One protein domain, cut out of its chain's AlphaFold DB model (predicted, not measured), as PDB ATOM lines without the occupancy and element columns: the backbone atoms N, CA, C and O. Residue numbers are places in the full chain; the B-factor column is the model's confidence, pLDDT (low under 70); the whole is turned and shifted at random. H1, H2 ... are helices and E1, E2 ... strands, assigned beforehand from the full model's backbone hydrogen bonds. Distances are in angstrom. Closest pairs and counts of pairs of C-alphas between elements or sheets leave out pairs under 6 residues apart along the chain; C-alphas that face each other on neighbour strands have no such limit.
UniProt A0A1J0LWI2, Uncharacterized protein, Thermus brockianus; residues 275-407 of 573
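This is residues 275 to 407 of the 573 residues of an uncharacterized protein of Thermus brockianus (UniProt A0A1J0LWI2). Four longer helices pack together as the body, in two side-by-side pairs, H7 with H8 and H1 with H9, one pair crossing the other; five short helices, H2 to H6, make an arc that goes out from H1 and comes back to H7, with H4 at its far end. The last strand, E1, packs on H8. The printed part has 133 residues, with nine named helices followed by one named strand that pairs with no named strand; the class is mostly helix. The whole is compact, with a radius of gyration of the C-alphas of 14.6 A and spans of 42 by 34 by 21 A.

H1, residues 277 to 288, touches H2, residues 294 to 301, in a helical hairpin at a steep tilt of 40 degrees, closest at the C-alphas of Val 288 and Thr 297, 5.5 A. H3, residues 308 to 311, is close to H2 but not clearly touching, with C-alphas 301 and 311 at 5.7 A. H4, residues 315 to 321, touches H5, residues 325 to 331, closest at C-alphas 318 and 331, 6.0 A. H6, residues 335 to 341, only just touches H7, residues 346 to 359, with 3 pairs of C-alphas within 8 A, the closest Leu 340 and Leu 349 at 6.9 A. H7 and H8, residues 368 to 384, form a hairpin at a shallow tilt of 15 degrees, closest at C-alphas 354 and 378, 6.2 A. H1, H8 and H9, residues 389 to 402, form a bundle, three helices that touch one another; H1 and H9 run opposite ways at a shallow tilt of 25 degrees, with C-alphas 286 and 393 closest at 5.4 A. E1, residues 404 to 407, comes closest to H8 at the C-alphas of Ala 373 and Val 405, 6.2 A. H1, H2, H4, H6 and H7 have every O i to N i+4 pair within hydrogen-bond range; H8 has 10 of 13, H9 8 of 10 and H5 0 of 3, with 4 of 4 O i to N i+3 pairs, while H3 is too short for an i+4 pair.

H1 begins at C-alpha 277 (257.347, 303.834, 472.700) and is 16.6 A long. H7 is 20.1 A, H9 20.0 A, and H8, with a kink of 26 degrees near residue 378, 25.4 A. E1 ends at C-alpha 407 (258.155, 300.411, 483.777).

The C-alphas farthest apart, of Arg 320 and Pro 406, are 42.0 A apart. The printed part has no cut, no link is long, and no printed residue is under 70 in pLDDT.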
ATOM      1  N   GLU A 275     257.476 296.921 474.744       94.81
ATOM      2  CA  GLU A 275     256.347 297.621 475.382       94.81
ATOM      3  C   GLU A 275     256.585 299.137 475.537       94.81
ATOM      4  O   GLU A 275     255.707 299.885 475.972       94.81
ATOM      5  N   THR A 276     257.779 299.623 475.191       95.19
ATOM      6  CA  THR A 276     258.117 301.052 475.229       95.19
ATOM      7  C   THR A 276     257.757 301.741 473.914       95.19
ATOM      8  O   THR A 276     257.678 301.109 472.858       95.19
ATOM      9  N   ARG A 277     257.590 303.072 473.940       94.56
ATOM     10  CA  ARG A 277     257.347 303.834 472.700       94.56
ATOM     11  C   ARG A 277     258.542 303.710 471.762       94.56
ATOM     12  O   ARG A 277     258.367 303.548 470.556       94.56
ATOM     13  N   LEU A 278     259.756 303.727 472.311       95.00
ATOM     14  CA  LEU A 278     260.961 303.504 471.525       95.00
ATOM     15  C   LEU A 278     261.021 302.098 470.908       95.00
ATOM     16  O   LEU A 278     261.391 301.961 469.747       95.00
ATOM     17  N   GLY A 279     260.635 301.060 471.647       95.94
ATOM     18  CA  GLY A 279     260.562 299.706 471.102       95.94
ATOM     19  C   GLY A 279     259.580 299.607 469.943       95.94
ATOM     20  O   GLY A 279     259.902 298.995 468.929       95.94
ATOM     21  N   SER A 280     258.433 300.287 470.038       95.56
ATOM     22  CA  SER A 280     257.461 300.335 468.940       95.56
ATOM     23  C   SER A 280     258.018 301.005 467.673       95.56
ATOM     24  O   SER A 280     257.778 300.505 466.576       95.56
ATOM     25  N   LEU A 281     258.845 302.054 467.808       95.81
ATOM     26  CA  LEU A 281     259.572 302.656 466.680       95.81
ATOM     27  C   LEU A 281     260.479 301.633 465.991       95.81
ATOM     28  O   LEU A 281     260.516 301.553 464.768       95.81
ATOM     29  N   VAL A 282     261.230 300.868 466.777       96.38
ATOM     30  CA  VAL A 282     262.237 299.926 466.268       96.38
ATOM     31  C   VAL A 282     261.580 298.702 465.645       96.38
ATOM     32  O   VAL A 282     262.038 298.233 464.607       96.38
ATOM     33  N   ALA A 283     260.480 298.222 466.226       96.06
ATOM     34  CA  ALA A 283     259.662 297.174 465.631       96.06
ATOM     35  C   ALA A 283     259.103 297.616 464.267       96.06
ATOM     36  O   ALA A 283     259.223 296.875 463.293       96.06
ATOM     37  N   LEU A 284     258.583 298.849 464.176       96.00
ATOM     38  CA  LEU A 284     258.130 299.429 462.909       96.00
ATOM     39  C   LEU A 284     259.278 299.578 461.907       96.00
ATOM     40  O   LEU A 284     259.108 299.229 460.746       96.00
ATOM     41  N   LEU A 285     260.457 300.042 462.334       95.50
ATOM     42  CA  LEU A 285     261.641 300.097 461.470       95.50
ATOM     43  C   LEU A 285     261.999 298.707 460.929       95.50
ATOM     44  O   LEU A 285     262.176 298.557 459.726       95.50
ATOM     45  N   ALA A 286     262.050 297.682 461.783       95.25
ATOM     46  CA  ALA A 286     262.344 296.313 461.363       95.25
ATOM     47  C   ALA A 286     261.329 295.786 460.333       95.25
ATOM     48  O   ALA A 286     261.708 295.068 459.412       95.25
ATOM     49  N   GLU A 287     260.052 296.150 460.462       95.81
ATOM     50  CA  GLU A 287     259.002 295.802 459.501       95.81
ATOM     51  C   GLU A 287     259.133 296.584 458.185       95.81
ATOM     52  O   GLU A 287     259.077 295.996 457.105       95.81
ATOM     53  N   VAL A 288     259.378 297.894 458.256       96.00
ATOM     54  CA  VAL A 288     259.547 298.767 457.083       96.00
ATOM     55  C   VAL A 288     260.737 298.336 456.234       96.00
ATOM     56  O   VAL A 288     260.643 298.286 455.009       96.00
ATOM     57  N   LEU A 289     261.845 297.942 456.856       95.44
ATOM     58  CA  LEU A 289     263.057 297.536 456.143       95.44
ATOM     59  C   LEU A 289     262.926 296.179 455.413       95.44
ATOM     60  O   LEU A 289     263.823 295.816 454.650       95.44
ATOM     61  N   LYS A 290     261.806 295.455 455.568       92.12
ATOM     62  CA  LYS A 290     261.499 294.224 454.808       92.12
ATOM     63  C   LYS A 290     260.945 294.471 453.400       92.12
ATOM     64  O   LYS A 290     260.667 293.512 452.690       92.12
ATOM     65  N   GLY A 291     260.771 295.726 452.988       92.69
ATOM     66  CA  GLY A 291     260.284 296.055 451.639       92.69
ATOM     67  C   GLY A 291     259.323 297.236 451.569       92.69
ATOM     68  O   GLY A 291     258.589 297.373 450.593       92.69
ATOM     69  N   PHE A 292     259.310 298.089 452.593       96.25
ATOM     70  CA  PHE A 292     258.453 299.266 452.700       96.25
ATOM     71  C   PHE A 292     256.961 298.948 452.478       96.25
ATOM     72  O   PHE A 292     256.326 299.539 451.598       96.25
ATOM     73  N   PRO A 293     256.368 298.007 453.246       96.50
ATOM     74  CA  PRO A 293     254.937 297.737 453.164       96.50
ATOM     75  C   PRO A 293     254.136 298.982 453.552       96.50
ATOM     76  O   PRO A 293     254.554 299.760 454.417       96.50
ATOM     77  N   TYR A 294     252.980 299.166 452.910       95.50
ATOM     78  CA  TYR A 294     252.231 300.417 452.984       95.50
ATOM     79  C   TYR A 294     251.899 300.839 454.431       95.50
ATOM     80  O   TYR A 294     252.288 301.919 454.876       95.50
ATOM     81  N   GLU A 295     251.224 299.966 455.185       95.25
ATOM     82  CA  GLU A 295     250.722 300.296 456.527       95.25
ATOM     83  C   GLU A 295     251.856 300.532 457.537       95.25
ATOM     84  O   GLU A 295     251.826 301.506 458.288       95.25
ATOM     85  N   ALA A 296     252.893 299.686 457.539       95.62
ATOM     86  CA  ALA A 296     254.018 299.847 458.462       95.62
ATOM     87  C   ALA A 296     254.808 301.128 458.169       95.62
ATOM     88  O   ALA A 296     255.184 301.850 459.092       95.62
ATOM     89  N   THR A 297     255.014 301.436 456.882       95.50
ATOM     90  CA  THR A 297     255.733 302.644 456.456       95.50
ATOM     91  C   THR A 297     254.961 303.888 456.863       95.50
ATOM     92  O   THR A 297     255.537 304.786 457.472       95.50
ATOM     93  N   LEU A 298     253.643 303.912 456.649       93.69
ATOM     94  CA  LEU A 298     252.807 305.018 457.107       93.69
ATOM     95  C   LEU A 298     252.878 305.176 458.636       93.69
ATOM     96  O   LEU A 298     253.157 306.265 459.130       93.69
ATOM     97  N   ARG A 299     252.712 304.089 459.403       94.81
ATOM     98  CA  ARG A 299     252.801 304.120 460.876       94.81
ATOM     99  C   ARG A 299     254.156 304.620 461.379       94.81
ATOM    100  O   ARG A 299     254.192 305.356 462.363       94.81
ATOM    101  N   LEU A 300     255.250 304.251 460.710       94.88
ATOM    102  CA  LEU A 300     256.591 304.734 461.033       94.88
ATOM    103  C   LEU A 300     256.699 306.251 460.847       94.88
ATOM    104  O   LEU A 300     257.157 306.937 461.757       94.88
ATOM    105  N   LEU A 301     256.254 306.780 459.704       92.44
ATOM    106  CA  LEU A 301     256.356 308.212 459.390       92.44
ATOM    107  C   LEU A 301     255.545 309.083 460.364       92.44
ATOM    108  O   LEU A 301     255.930 310.213 460.651       92.44
ATOM    109  N   PHE A 302     254.473 308.543 460.948       90.56
ATOM    110  CA  PHE A 302     253.677 309.219 461.981       90.56
ATOM    111  C   PHE A 302     254.120 308.931 463.416       90.56
ATOM    112  O   PHE A 302     253.497 309.409 464.367       90.56
ATOM    113  N   HIS A 303     255.202 308.182 463.611       93.25
ATOM    114  CA  HIS A 303     255.666 307.876 464.952       93.25
ATOM    115  C   HIS A 303     256.148 309.159 465.681       93.25
ATOM    116  O   HIS A 303     256.819 310.013 465.087       93.25
ATOM    117  N   PRO A 304     255.877 309.332 466.991       89.44
ATOM    118  CA  PRO A 304     256.267 310.546 467.720       89.44
ATOM    119  C   PRO A 304     257.774 310.847 467.707       89.44
ATOM    120  O   PRO A 304     258.173 312.007 467.773       89.44
ATOM    121  N   PHE A 305     258.602 309.804 467.611       91.06
ATOM    122  CA  PHE A 305     260.064 309.905 467.675       91.06
ATOM    123  C   PHE A 305     260.787 309.931 466.325       91.06
ATOM    124  O   PHE A 305     262.003 310.105 466.337       91.06
ATOM    125  N   VAL A 306     260.098 309.794 465.183       88.56
ATOM    126  CA  VAL A 306     260.790 310.004 463.899       88.56
ATOM    127  C   VAL A 306     261.122 311.485 463.693       88.56
ATOM    128  O   VAL A 306     260.405 312.342 464.226       88.56
ATOM    129  N   PRO A 307     262.199 311.794 462.949       83.94
ATOM    130  CA  PRO A 307     262.533 313.159 462.566       83.94
ATOM    131  C   PRO A 307     261.349 313.890 461.912       83.94
ATOM    132  O   PRO A 307     260.495 313.269 461.282       83.94
ATOM    133  N   GLU A 308     261.246 315.205 462.110       82.50
ATOM    134  CA  GLU A 308     260.070 315.962 461.638       82.50
ATOM    135  C   GLU A 308     260.065 316.074 460.112       82.50
ATOM    136  O   GLU A 308     259.025 315.941 459.473       82.50
ATOM    137  N   GLU A 309     261.257 316.165 459.528       81.75
ATOM    138  CA  GLU A 309     261.520 316.089 458.098       81.75
ATOM    139  C   GLU A 309     260.995 314.798 457.445       81.75
ATOM    140  O   GLU A 309     260.768 314.771 456.239       81.75
ATOM    141  N   TRP A 310     260.748 313.729 458.217       85.06
ATOM    142  CA  TRP A 310     260.171 312.495 457.678       85.06
ATOM    143  C   TRP A 310     258.655 312.583 457.472       85.06
ATOM    144  O   TRP A 310     258.082 311.735 456.792       85.06
ATOM    145  N   ARG A 311     257.990 313.606 458.019       81.62
ATOM    146  CA  ARG A 311     256.527 313.759 457.963       81.62
ATOM    147  C   ARG A 311     256.025 314.486 456.715       81.62
ATOM    148  O   ARG A 311     254.819 314.518 456.499       81.62
ATOM    149  N   GLY A 312     256.913 315.037 455.888       81.31
ATOM    150  CA  GLY A 312     256.576 315.845 454.706       81.31
ATOM    151  C   GLY A 312     256.044 315.074 453.487       81.31
ATOM    152  O   GLY A 312     256.256 315.523 452.365       81.31
ATOM    153  N   ILE A 313     255.403 313.917 453.679       87.69
ATOM    154  CA  ILE A 313     254.877 313.090 452.581       87.69
ATOM    155  C   ILE A 313     253.510 313.579 452.082       87.69
ATOM    156  O   ILE A 313     252.688 314.069 452.859       87.69
ATOM    157  N   ASP A 314     253.225 313.371 450.794       89.06
ATOM    158  CA  ASP A 314     251.896 313.630 450.224       89.06
ATOM    159  C   ASP A 314     250.927 312.500 450.613       89.06
ATOM    160  O   ASP A 314     250.902 311.422 450.007       89.06
ATOM    161  N   LEU A 315     250.135 312.735 451.663       87.06
ATOM    162  CA  LEU A 315     249.223 311.736 452.225       87.06
ATOM    163  C   LEU A 315     248.076 311.368 451.294       87.06
ATOM    164  O   LEU A 315     247.679 310.202 451.253       87.06
ATOM    165  N   ASP A 316     247.534 312.332 450.561       88.38
ATOM    166  CA  ASP A 316     246.406 312.081 449.667       88.38
ATOM    167  C   ASP A 316     246.861 311.273 448.454       88.38
ATOM    168  O   ASP A 316     246.146 310.398 447.956       88.38
ATOM    169  N   HIS A 317     248.088 311.507 447.996       89.12
ATOM    170  CA  HIS A 317     248.712 310.685 446.974       89.12
ATOM    171  C   HIS A 317     249.076 309.288 447.499       89.12
ATOM    172  O   HIS A 317     248.744 308.293 446.849       89.12
ATOM    173  N   ALA A 318     249.654 309.180 448.700       89.88
ATOM    174  CA  ALA A 318     249.988 307.895 449.318       89.88
ATOM    175  C   ALA A 318     248.744 307.023 449.571       89.88
ATOM    176  O   ALA A 318     248.762 305.829 449.275       89.88
ATOM    177  N   ARG A 319     247.634 307.605 450.047       91.12
ATOM    178  CA  ARG A 319     246.368 306.882 450.278       91.12
ATOM    179  C   ARG A 319     245.757 306.326 448.996       91.12
ATOM    180  O   ARG A 319     245.198 305.230 449.029       91.12
ATOM    181  N   ARG A 320     245.868 307.068 447.888       91.50
ATOM    182  CA  ARG A 320     245.373 306.650 446.567       91.50
ATOM    183  C   ARG A 320     246.250 305.573 445.939       91.50
ATOM    184  O   ARG A 320     245.720 304.591 445.436       91.50
ATOM    185  N   LEU A 321     247.572 305.743 445.982       90.62
ATOM    186  CA  LEU A 321     248.511 304.815 445.348       90.62
ATOM    187  C   LEU A 321     248.793 303.554 446.164       90.62
ATOM    188  O   LEU A 321     249.234 302.568 445.581       90.62
ATOM    189  N   ARG A 322     248.594 303.589 447.490       93.31
ATOM    190  CA  ARG A 322     248.977 302.508 448.417       93.31
ATOM    191  C   ARG A 322     250.403 301.980 448.126       93.31
ATOM    192  O   ARG A 322     250.569 300.782 447.888       93.31
ATOM    193  N   PRO A 323     251.428 302.859 448.088       93.38
ATOM    194  CA  PRO A 323     252.756 302.511 447.590       93.38
ATOM    195  C   PRO A 323     253.413 301.367 448.373       93.38
ATOM    196  O   PRO A 323     253.210 301.207 449.577       93.38
ATOM    197  N   GLN A 324     254.245 300.600 447.667       93.19
ATOM    198  CA  GLN A 324     255.125 299.567 448.213       93.19
ATOM    199  C   GLN A 324     256.516 299.697 447.584       93.19
ATOM    200  O   GLN A 324     256.636 300.133 446.433       93.19
ATOM    201  N   GLY A 325     257.563 299.325 448.326       92.94
ATOM    202  CA  GLY A 325     258.942 299.387 447.842       92.94
ATOM    203  C   GLY A 325     259.301 300.765 447.276       92.94
ATOM    204  O   GLY A 325     259.070 301.793 447.911       92.94
ATOM    205  N   GLU A 326     259.827 300.798 446.051       92.62
ATOM    206  CA  GLU A 326     260.288 302.033 445.407       92.62
ATOM    207  C   GLU A 326     259.164 303.045 445.111       92.62
ATOM    208  O   GLU A 326     259.423 304.247 445.021       92.62
ATOM    209  N   ALA A 327     257.900 302.609 445.033       92.81
ATOM    210  CA  ALA A 327     256.774 303.513 444.792       92.81
ATOM    211  C   ALA A 327     256.649 304.602 445.875       92.81
ATOM    212  O   ALA A 327     256.148 305.691 445.595       92.81
ATOM    213  N   TRP A 328     257.174 304.351 447.078       93.25
ATOM    214  CA  TRP A 328     257.243 305.332 448.159       93.25
ATOM    215  C   TRP A 328     258.064 306.581 447.806       93.25
ATOM    216  O   TRP A 328     257.768 307.674 448.288       93.25
ATOM    217  N   ARG A 329     259.048 306.474 446.908       90.94
ATOM    218  CA  ARG A 329     259.837 307.634 446.459       90.94
ATOM    219  C   ARG A 329     258.986 308.653 445.701       90.94
ATOM    220  O   ARG A 329     259.236 309.847 445.805       90.94
ATOM    221  N   LYS A 330     257.942 308.199 444.997       89.81
ATOM    222  CA  LYS A 330     257.019 309.065 444.237       89.81
ATOM    223  C   LYS A 330     256.116 309.919 445.133       89.81
ATOM    224  O   LYS A 330     255.544 310.888 444.652       89.81
ATOM    225  N   VAL A 331     255.992 309.558 446.412       91.31
ATOM    226  CA  VAL A 331     255.174 310.271 447.408       91.31
ATOM    227  C   VAL A 331     256.023 310.993 448.464       91.31
ATOM    228  O   VAL A 331     255.490 311.450 449.474       91.31
ATOM    229  N   GLY A 332     257.337 311.109 448.230       89.38
ATOM    230  CA  GLY A 332     258.244 311.897 449.067       89.38
ATOM    231  C   GLY A 332     258.890 311.141 450.230       89.38
ATOM    232  O   GLY A 332     259.200 311.761 451.243       89.38
ATOM    233  N   LEU A 333     259.094 309.819 450.126       91.62
ATOM    234  CA  LEU A 333     259.806 309.070 451.170       91.62
ATOM    235  C   LEU A 333     261.198 309.679 451.440       91.62
ATOM    236  O   LEU A 333     261.954 309.890 450.488       91.62
ATOM    237  N   PRO A 334     261.579 309.896 452.713       91.06
ATOM    238  CA  PRO A 334     262.881 310.457 453.058       91.06
ATOM    239  C   PRO A 334     264.040 309.615 452.522       91.06
ATOM    240  O   PRO A 334     264.106 308.409 452.780       91.06
ATOM    241  N   SER A 335     265.003 310.256 451.850       90.00
ATOM    242  CA  SER A 335     266.171 309.572 451.272       90.00
ATOM    243  C   SER A 335     266.950 308.773 452.312       90.00
ATOM    244  O   SER A 335     267.289 307.623 452.063       90.00
ATOM    245  N   ALA A 336     267.141 309.322 453.517       89.81
ATOM    246  CA  ALA A 336     267.847 308.637 454.602       89.81
ATOM    247  C   ALA A 336     267.172 307.316 455.022       89.81
ATOM    248  O   ALA A 336     267.850 306.338 455.335       89.81
ATOM    249  N   LEU A 337     265.833 307.273 455.015       91.88
ATOM    250  CA  LEU A 337     265.071 306.064 455.325       91.88
ATOM    251  C   LEU A 337     265.136 305.057 454.164       91.88
ATOM    252  O   LEU A 337     265.277 303.858 454.403       91.88
ATOM    253  N   TRP A 338     265.089 305.533 452.914       93.12
ATOM    254  CA  TRP A 338     265.285 304.682 451.738       93.12
ATOM    255  C   TRP A 338     266.677 304.042 451.720       93.12
ATOM    256  O   TRP A 338     266.785 302.825 451.593       93.12
ATOM    257  N   GLU A 339     267.729 304.840 451.912       93.06
ATOM    258  CA  GLU A 339     269.127 304.397 451.956       93.06
ATOM    259  C   GLU A 339     269.366 303.355 453.048       93.06
ATOM    260  O   GLU A 339     270.025 302.351 452.793       93.06
ATOM    261  N   LEU A 340     268.780 303.540 454.238       92.88
ATOM    262  CA  LEU A 340     268.805 302.535 455.306       92.88
ATOM    263  C   LEU A 340     268.196 301.199 454.841       92.88
ATOM    264  O   LEU A 340     268.719 300.125 455.141       92.88
ATOM    265  N   GLY A 341     267.119 301.266 454.055       91.94
ATOM    266  CA  GLY A 341     266.488 300.115 453.415       91.94
ATOM    267  C   GLY A 341     267.362 299.389 452.399       91.94
ATOM    268  O   GLY A 341     267.152 298.195 452.218       91.94
ATOM    269  N   GLN A 342     268.349 300.049 451.791       93.06
ATOM    270  CA  GLN A 342     269.210 299.461 450.754       93.06
ATOM    271  C   GLN A 342     270.510 298.842 451.292       93.06
ATOM    272  O   GLN A 342     271.278 298.264 450.528       93.06
ATOM    273  N   VAL A 343     270.787 298.953 452.594       94.31
ATOM    274  CA  VAL A 343     272.038 298.451 453.190       94.31
ATOM    275  C   VAL A 343     272.093 296.922 453.132       94.31
ATOM    276  O   VAL A 343     271.332 296.252 453.827       94.31
ATOM    277  N   ALA A 344     272.986 296.360 452.319       91.06
ATOM    278  CA  ALA A 344     273.103 294.908 452.158       91.06
ATOM    279  C   ALA A 344     273.823 294.225 453.333       91.06
ATOM    280  O   ALA A 344     273.469 293.108 453.701       91.06
ATOM    281  N   ASP A 345     274.811 294.897 453.924       93.88
ATOM    282  CA  ASP A 345     275.625 294.364 455.015       93.88
ATOM    283  C   ASP A 345     274.946 294.564 456.386       93.88
ATOM    284  O   ASP A 345     274.441 295.646 456.705       93.88
ATOM    285  N   GLY A 346     274.910 293.510 457.205       93.69
ATOM    286  CA  GLY A 346     274.239 293.542 458.507       93.69
ATOM    287  C   GLY A 346     274.940 294.439 459.530       93.69
ATOM    288  O   GLY A 346     274.278 295.199 460.244       93.69
ATOM    289  N   LYS A 347     276.274 294.453 459.548       95.31
ATOM    290  CA  LYS A 347     277.071 295.299 460.443       95.31
ATOM    291  C   LYS A 347     276.886 296.779 460.117       95.31
ATOM    292  O   LYS A 347     276.672 297.593 461.023       95.31
ATOM    293  N   ASP A 348     276.893 297.129 458.836       95.75
ATOM    294  CA  ASP A 348     276.607 298.490 458.376       95.75
ATOM    295  C   ASP A 348     275.169 298.907 458.703       95.75
ATOM    296  O   ASP A 348     274.922 300.055 459.100       95.75
ATOM    297  N   LEU A 349     274.209 297.982 458.584       96.25
ATOM    298  CA  LEU A 349     272.820 298.231 458.961       96.25
ATOM    299  C   LEU A 349     272.714 298.539 460.459       96.25
ATOM    300  O   LEU A 349     272.108 299.545 460.838       96.25
ATOM    301  N   VAL A 350     273.359 297.741 461.314       96.75
ATOM    302  CA  VAL A 350     273.417 297.984 462.763       96.75
ATOM    303  C   VAL A 350     274.062 299.336 463.070       96.75
ATOM    304  O   VAL A 350     273.512 300.116 463.853       96.75
ATOM    305  N   ALA A 351     275.185 299.674 462.433       96.38
ATOM    306  CA  ALA A 351     275.859 300.955 462.638       96.38
ATOM    307  C   ALA A 351     274.953 302.150 462.285       96.38
ATOM    308  O   ALA A 351     274.849 303.113 463.055       96.38
ATOM    309  N   ARG A 352     274.234 302.071 461.159       95.38
ATOM    310  CA  ARG A 352     273.286 303.110 460.728       95.38
ATOM    311  C   ARG A 352     272.072 303.204 461.649       95.38
ATOM    312  O   ARG A 352     271.696 304.317 462.022       95.38
ATOM    313  N   LEU A 353     271.519 302.075 462.099       95.12
ATOM    314  CA  LEU A 353     270.447 302.048 463.100       95.12
ATOM    315  C   LEU A 353     270.887 302.710 464.411       95.12
ATOM    316  O   LEU A 353     270.161 303.532 464.965       95.12
ATOM    317  N   ARG A 354     272.105 302.427 464.888       95.88
ATOM    318  CA  ARG A 354     272.654 303.064 466.095       95.88
ATOM    319  C   ARG A 354     272.791 304.573 465.939       95.88
ATOM    320  O   ARG A 354     272.509 305.303 466.886       95.88
ATOM    321  N   ASN A 355     273.204 305.056 464.771       94.06
ATOM    322  CA  ASN A 355     273.304 306.491 464.507       94.06
ATOM    323  C   ASN A 355     271.924 307.161 464.458       94.06
ATOM    324  O   ASN A 355     271.732 308.190 465.106       94.06
ATOM    325  N   LEU A 356     270.945 306.531 463.799       92.31
ATOM    326  CA  LEU A 356     269.552 306.984 463.809       92.31
ATOM    327  C   LEU A 356     269.012 307.074 465.244       92.31
ATOM    328  O   LEU A 356     268.466 308.099 465.643       92.31
ATOM    329  N   LEU A 357     269.231 306.044 466.059       93.50
ATOM    330  CA  LEU A 357     268.774 306.014 467.449       93.50
ATOM    331  C   LEU A 357     269.521 307.008 468.350       93.50
ATOM    332  O   LEU A 357     268.956 307.541 469.298       93.50
ATOM    333  N   ARG A 358     270.785 307.327 468.067       93.88
ATOM    334  CA  ARG A 358     271.482 308.401 468.794       93.88
ATOM    335  C   ARG A 358     270.888 309.775 468.494       93.88
ATOM    336  O   ARG A 358     270.822 310.597 469.404       93.88
ATOM    337  N   SER A 359     270.414 310.009 467.268       91.38
ATOM    338  CA  SER A 359     269.826 311.299 466.871       91.38
ATOM    339  C   SER A 359     268.546 311.653 467.642       91.38
ATOM    340  O   SER A 359     268.232 312.824 467.835       91.38
ATOM    341  N   ILE A 360     267.825 310.652 468.159       90.88
ATOM    342  CA  ILE A 360     266.592 310.860 468.933       90.88
ATOM    343  C   ILE A 360     266.844 311.097 470.430       90.88
ATOM    344  O   ILE A 360     265.885 311.275 471.185       90.88
ATOM    345  N   ARG A 361     268.106 311.111 470.886       92.00
ATOM    346  CA  ARG A 361     268.471 311.250 472.308       92.00
ATOM    347  C   ARG A 361     267.844 312.483 472.961       92.00
ATOM    348  O   ARG A 361     267.321 312.381 474.071       92.00
ATOM    349  N   ASP A 362     267.836 313.616 472.264       89.62
ATOM    350  CA  ASP A 362     267.253 314.853 472.790       89.62
ATOM    351  C   ASP A 362     265.723 314.786 472.870       89.62
ATOM    352  O   ASP A 362     265.132 315.274 473.834       89.62
ATOM    353  N   ARG A 363     265.075 314.079 471.933       89.31
ATOM    354  CA  ARG A 363     263.611 313.890 471.897       89.31
ATOM    355  C   ARG A 363     263.096 313.027 473.051       89.31
ATOM    356  O   ARG A 363     261.968 313.209 473.503       89.31
ATOM    357  N   VAL A 364     263.914 312.098 473.554       91.75
ATOM    358  CA  VAL A 364     263.553 311.218 474.683       91.75
ATOM    359  C   VAL A 364     264.017 311.749 476.043       91.75
ATOM    360  O   VAL A 364     263.728 311.135 477.070       91.75
ATOM    361  N   ARG A 365     264.712 312.895 476.092       88.50
ATOM    362  CA  ARG A 365     265.349 313.421 477.313       88.50
ATOM    363  C   ARG A 365     264.369 313.634 478.471       88.50
ATOM    364  O   ARG A 365     264.717 313.343 479.614       88.50
ATOM    365  N   SER A 366     263.157 314.105 478.185       87.19
ATOM    366  CA  SER A 366     262.106 314.347 479.185       87.19
ATOM    367  C   SER A 366     261.373 313.078 479.637       87.19
ATOM    368  O   SER A 366     260.545 313.147 480.539       87.19
ATOM    369  N   TRP A 367     261.666 311.922 479.034       90.06
ATOM    370  CA  TRP A 367     260.973 310.658 479.276       90.06
ATOM    371  C   TRP A 367     261.954 309.638 479.872       90.06
ATOM    372  O   TRP A 367     262.619 308.914 479.129       90.06
ATOM    373  N   PRO A 368     262.064 309.528 481.214       91.75
ATOM    374  CA  PRO A 368     263.077 308.693 481.862       91.75
ATOM    375  C   PRO A 368     263.095 307.239 481.381       91.75
ATOM    376  O   PRO A 368     264.173 306.690 481.161       91.75
ATOM    377  N   ARG A 369     261.914 306.639 481.168       94.00
ATOM    378  CA  ARG A 369     261.785 305.283 480.621       94.00
ATOM    379  C   ARG A 369     262.365 305.174 479.216       94.00
ATOM    380  O   ARG A 369     263.156 304.277 478.965       94.00
ATOM    381  N   GLU A 370     261.991 306.084 478.322       95.00
ATOM    382  CA  GLU A 370     262.405 306.032 476.916       95.00
ATOM    383  C   GLU A 370     263.908 306.318 476.771       95.00
ATOM    384  O   GLU A 370     264.581 305.697 475.954       95.00
ATOM    385  N   ARG A 371     264.478 307.165 477.639       94.62
ATOM    386  CA  ARG A 371     265.933 307.343 477.740       94.62
ATOM    387  C   ARG A 371     266.644 306.052 478.158       94.62
ATOM    388  O   ARG A 371     267.662 305.701 477.573       94.62
ATOM    389  N   MET A 372     266.125 305.343 479.164       95.19
ATOM    390  CA  MET A 372     266.689 304.049 479.572       95.19
ATOM    391  C   MET A 372     266.526 302.990 478.478       95.19
ATOM    392  O   MET A 372     267.447 302.209 478.257       95.19
ATOM    393  N   ALA A 373     265.388 302.989 477.775       96.44
ATOM    394  CA  ALA A 373     265.139 302.104 476.641       96.44
ATOM    395  C   ALA A 373     266.136 302.353 475.506       96.44
ATOM    396  O   ALA A 373     266.640 301.396 474.927       96.44
ATOM    397  N   LEU A 374     266.474 303.618 475.234       96.56
ATOM    398  CA  LEU A 374     267.462 303.981 474.221       96.56
ATOM    399  C   LEU A 374     268.845 303.427 474.545       96.56
ATOM    400  O   LEU A 374     269.463 302.796 473.693       96.56
ATOM    401  N   GLU A 375     269.324 303.623 475.771       95.50
ATOM    402  CA  GLU A 375     270.638 303.115 476.171       95.50
ATOM    403  C   GLU A 375     270.670 301.576 476.185       95.50
ATOM    404  O   GLU A 375     271.623 300.976 475.687       95.50
ATOM    405  N   ALA A 376     269.602 300.924 476.664       95.38
ATOM    406  CA  ALA A 376     269.480 299.465 476.635       95.38
ATOM    407  C   ALA A 376     269.466 298.909 475.200       95.38
ATOM    408  O   ALA A 376     270.133 297.916 474.919       95.38
ATOM    409  N   LEU A 377     268.761 299.569 474.280       95.69
ATOM    410  CA  LEU A 377     268.722 299.194 472.871       95.69
ATOM    411  C   LEU A 377     270.075 299.409 472.183       95.69
ATOM    412  O   LEU A 377     270.544 298.530 471.470       95.69
ATOM    413  N   LEU A 378     270.733 300.551 472.407       95.38
ATOM    414  CA  LEU A 378     272.064 300.829 471.851       95.38
ATOM    415  C   LEU A 378     273.119 299.832 472.345       95.38
ATOM    416  O   LEU A 378     274.057 299.524 471.607       95.38
ATOM    417  N   ALA A 379     272.987 299.354 473.585       92.62
ATOM    418  CA  ALA A 379     273.804 298.271 474.112       92.62
ATOM    419  C   ALA A 379     273.457 296.937 473.435       92.62
ATOM    420  O   ALA A 379     274.357 296.272 472.932       92.62
ATOM    421  N   GLY A 380     272.168 296.591 473.359       93.50
ATOM    422  CA  GLY A 380     271.699 295.330 472.785       93.50
ATOM    423  C   GLY A 380     271.974 295.178 471.291       93.50
ATOM    424  O   GLY A 380     272.229 294.073 470.840       93.50
ATOM    425  N   LEU A 381     271.983 296.266 470.511       95.19
ATOM    426  CA  LEU A 381     272.254 296.210 469.066       95.19
ATOM    427  C   LEU A 381     273.631 295.628 468.725       95.19
ATOM    428  O   LEU A 381     273.812 295.134 467.618       95.19
ATOM    429  N   ARG A 382     274.579 295.648 469.672       92.00
ATOM    430  CA  ARG A 382     275.892 295.003 469.517       92.00
ATOM    431  C   ARG A 382     275.781 293.498 469.284       92.00
ATOM    432  O   ARG A 382     276.597 292.937 468.572       92.00
ATOM    433  N   GLU A 383     274.742 292.869 469.828       92.31
ATOM    434  CA  GLU A 383     274.475 291.431 469.684       92.31
ATOM    435  C   GLU A 383     274.148 291.016 468.243       92.31
ATOM    436  O   GLU A 383     274.137 289.827 467.937       92.31
ATOM    437  N   LEU A 384     273.843 291.986 467.373       94.06
ATOM    438  CA  LEU A 384     273.476 291.770 465.976       94.06
ATOM    439  C   LEU A 384     274.605 292.147 465.001       94.06
ATOM    440  O   LEU A 384     274.409 292.050 463.797       94.06
ATOM    441  N   GLU A 385     275.767 292.607 465.485       92.19
ATOM    442  CA  GLU A 385     276.856 293.107 464.621       92.19
ATOM    443  C   GLU A 385     277.503 292.015 463.752       92.19
ATOM    444  O   GLU A 385     278.123 292.339 462.741       92.19
ATOM    445  N   GLU A 386     277.353 290.743 464.129       89.19
ATOM    446  CA  GLU A 386     277.869 289.579 463.394       89.19
ATOM    447  C   GLU A 386     276.818 288.920 462.483       89.19
ATOM    448  O   GLU A 386     277.134 287.976 461.759       89.19
ATOM    449  N   GLU A 387     275.568 289.385 462.523       91.62
ATOM    450  CA  GLU A 387     274.484 288.823 461.719       91.62
ATOM    451  C   GLU A 387     274.470 289.424 460.308       91.62
ATOM    452  O   GLU A 387     274.864 290.573 460.091       91.62
ATOM    453  N   ASP A 388     273.956 288.666 459.340       94.06
ATOM    454  CA  ASP A 388     273.618 289.215 458.029       94.06
ATOM    455  C   ASP A 388     272.374 290.120 458.113       94.06
ATOM    456  O   ASP A 388     271.716 290.240 459.151       94.06
ATOM    457  N   ARG A 389     272.022 290.793 457.011       93.88
ATOM    458  CA  ARG A 389     270.865 291.700 456.983       93.88
ATOM    459  C   ARG A 389     269.580 291.025 457.467       93.88
ATOM    460  O   ARG A 389     268.813 291.640 458.209       93.88
ATOM    461  N   GLU A 390     269.307 289.802 457.023       93.19
ATOM    462  CA  GLU A 390     268.077 289.101 457.389       93.19
ATOM    463  C   GLU A 390     268.074 288.738 458.879       93.19
ATOM    464  O   GLU A 390     267.089 289.000 459.574       93.19
ATOM    465  N   GLY A 391     269.202 288.246 459.391       92.19
ATOM    466  CA  GLY A 391     269.443 287.971 460.800       92.19
ATOM    467  C   GLY A 391     269.273 289.209 461.677       92.19
ATOM    468  O   GLY A 391     268.605 289.127 462.708       92.19
ATOM    469  N   VAL A 392     269.745 290.383 461.243       95.50
ATOM    470  CA  VAL A 392     269.495 291.659 461.939       95.50
ATOM    471  C   VAL A 392     267.994 291.961 461.998       95.50
ATOM    472  O   VAL A 392     267.457 292.231 463.075       95.50
ATOM    473  N   LEU A 393     267.284 291.895 460.866       94.38
ATOM    474  CA  LEU A 393     265.854 292.232 460.807       94.38
ATOM    475  C   LEU A 393     264.975 291.259 461.607       94.38
ATOM    476  O   LEU A 393     263.976 291.679 462.198       94.38
ATOM    477  N   LEU A 394     265.333 289.974 461.640       91.19
ATOM    478  CA  LEU A 394     264.669 288.960 462.463       91.19
ATOM    479  C   LEU A 394     265.072 289.059 463.942       91.19
ATOM    480  O   LEU A 394     264.248 288.795 464.818       91.19
ATOM    481  N   GLY A 395     266.308 289.470 464.224       92.94
ATOM    482  CA  GLY A 395     266.860 289.615 465.567       92.94
ATOM    483  C   GLY A 395     266.347 290.842 466.319       92.94
ATOM    484  O   GLY A 395     266.254 290.800 467.543       92.94
ATOM    485  N   LEU A 396     265.948 291.913 465.625       95.25
ATOM    486  CA  LEU A 396     265.414 293.130 466.253       95.25
ATOM    487  C   LEU A 396     264.170 292.863 467.132       95.25
ATOM    488  O   LEU A 396     264.207 293.228 468.309       95.25
ATOM    489  N   PRO A 397     263.088 292.213 466.649       93.44
ATOM    490  CA  PRO A 397     261.957 291.843 467.505       93.44
ATOM    491  C   PRO A 397     262.344 290.957 468.695       93.44
ATOM    492  O   PRO A 397     261.821 291.140 469.794       93.44
ATOM    493  N   GLU A 398     263.274 290.019 468.501       92.06
ATOM    494  CA  GLU A 398     263.754 289.132 469.567       92.06
ATOM    495  C   GLU A 398     264.521 289.918 470.646       92.06
ATOM    496  O   GLU A 398     264.279 289.745 471.841       92.06
ATOM    497  N   LEU A 399     265.390 290.850 470.246       94.75
ATOM    498  CA  LEU A 399     266.087 291.765 471.150       94.75
ATOM    499  C   LEU A 399     265.079 292.596 471.954       94.75
ATOM    500  O   LEU A 399     265.184 292.675 473.180       94.75
ATOM    501  N   LEU A 400     264.069 293.167 471.287       96.38
ATOM    502  CA  LEU A 400     263.031 293.969 471.937       96.38
ATOM    503  C   LEU A 400     262.221 293.182 472.975       96.38
ATOM    504  O   LEU A 400     261.746 293.767 473.951       96.38
ATOM    505  N   PHE A 401     262.065 291.875 472.774       94.06
ATOM    506  CA  PHE A 401     261.386 290.987 473.710       94.06
ATOM    507  C   PHE A 401     262.250 290.653 474.939       94.06
ATOM    508  O   PHE A 401     261.741 290.597 476.058       94.06
ATOM    509  N   HIS A 402     263.559 290.455 474.753       92.19
ATOM    510  CA  HIS A 402     264.454 289.966 475.810       92.19
ATOM    511  C   HIS A 402     265.121 291.059 476.650       92.19
ATOM    512  O   HIS A 402     265.386 290.852 477.837       92.19
ATOM    513  N   PHE A 403     265.402 292.221 476.066       94.25
ATOM    514  CA  PHE A 403     265.926 293.354 476.822       94.25
ATOM    515  C   PHE A 403     264.790 294.045 477.571       94.25
ATOM    516  O   PHE A 403     263.676 294.164 477.066       94.25
ATOM    517  N   THR A 404     265.073 294.521 478.784       95.12
ATOM    518  CA  THR A 404     264.047 295.108 479.649       95.12
ATOM    519  C   THR A 404     264.496 296.403 480.308       95.12
ATOM    520  O   THR A 404     265.682 296.630 480.561       95.12
ATOM    521  N   VAL A 405     263.523 297.247 480.641       95.75
ATOM    522  CA  VAL A 405     263.710 298.486 481.407       95.75
ATOM    523  C   VAL A 405     262.668 298.597 482.514       95.75
ATOM    524  O   VAL A 405     261.644 297.919 482.460       95.75
ATOM    525  N   PRO A 406     262.898 299.426 483.546       94.62
ATOM    526  CA  PRO A 406     261.862 299.722 484.530       94.62
ATOM    527  C   PRO A 406     260.621 300.349 483.878       94.62
ATOM    528  O   PRO A 406     260.749 301.240 483.034       94.62
ATOM    529  N   ALA A 407     259.431 299.942 484.320       92.94
ATOM    530  CA  ALA A 407     258.155 300.411 483.777       92.94
ATOM    531  C   ALA A 407     257.914 301.920 483.958       92.94
ATOM    532  O   ALA A 407     257.348 302.565 483.073       92.94
TER     533      ALA A 407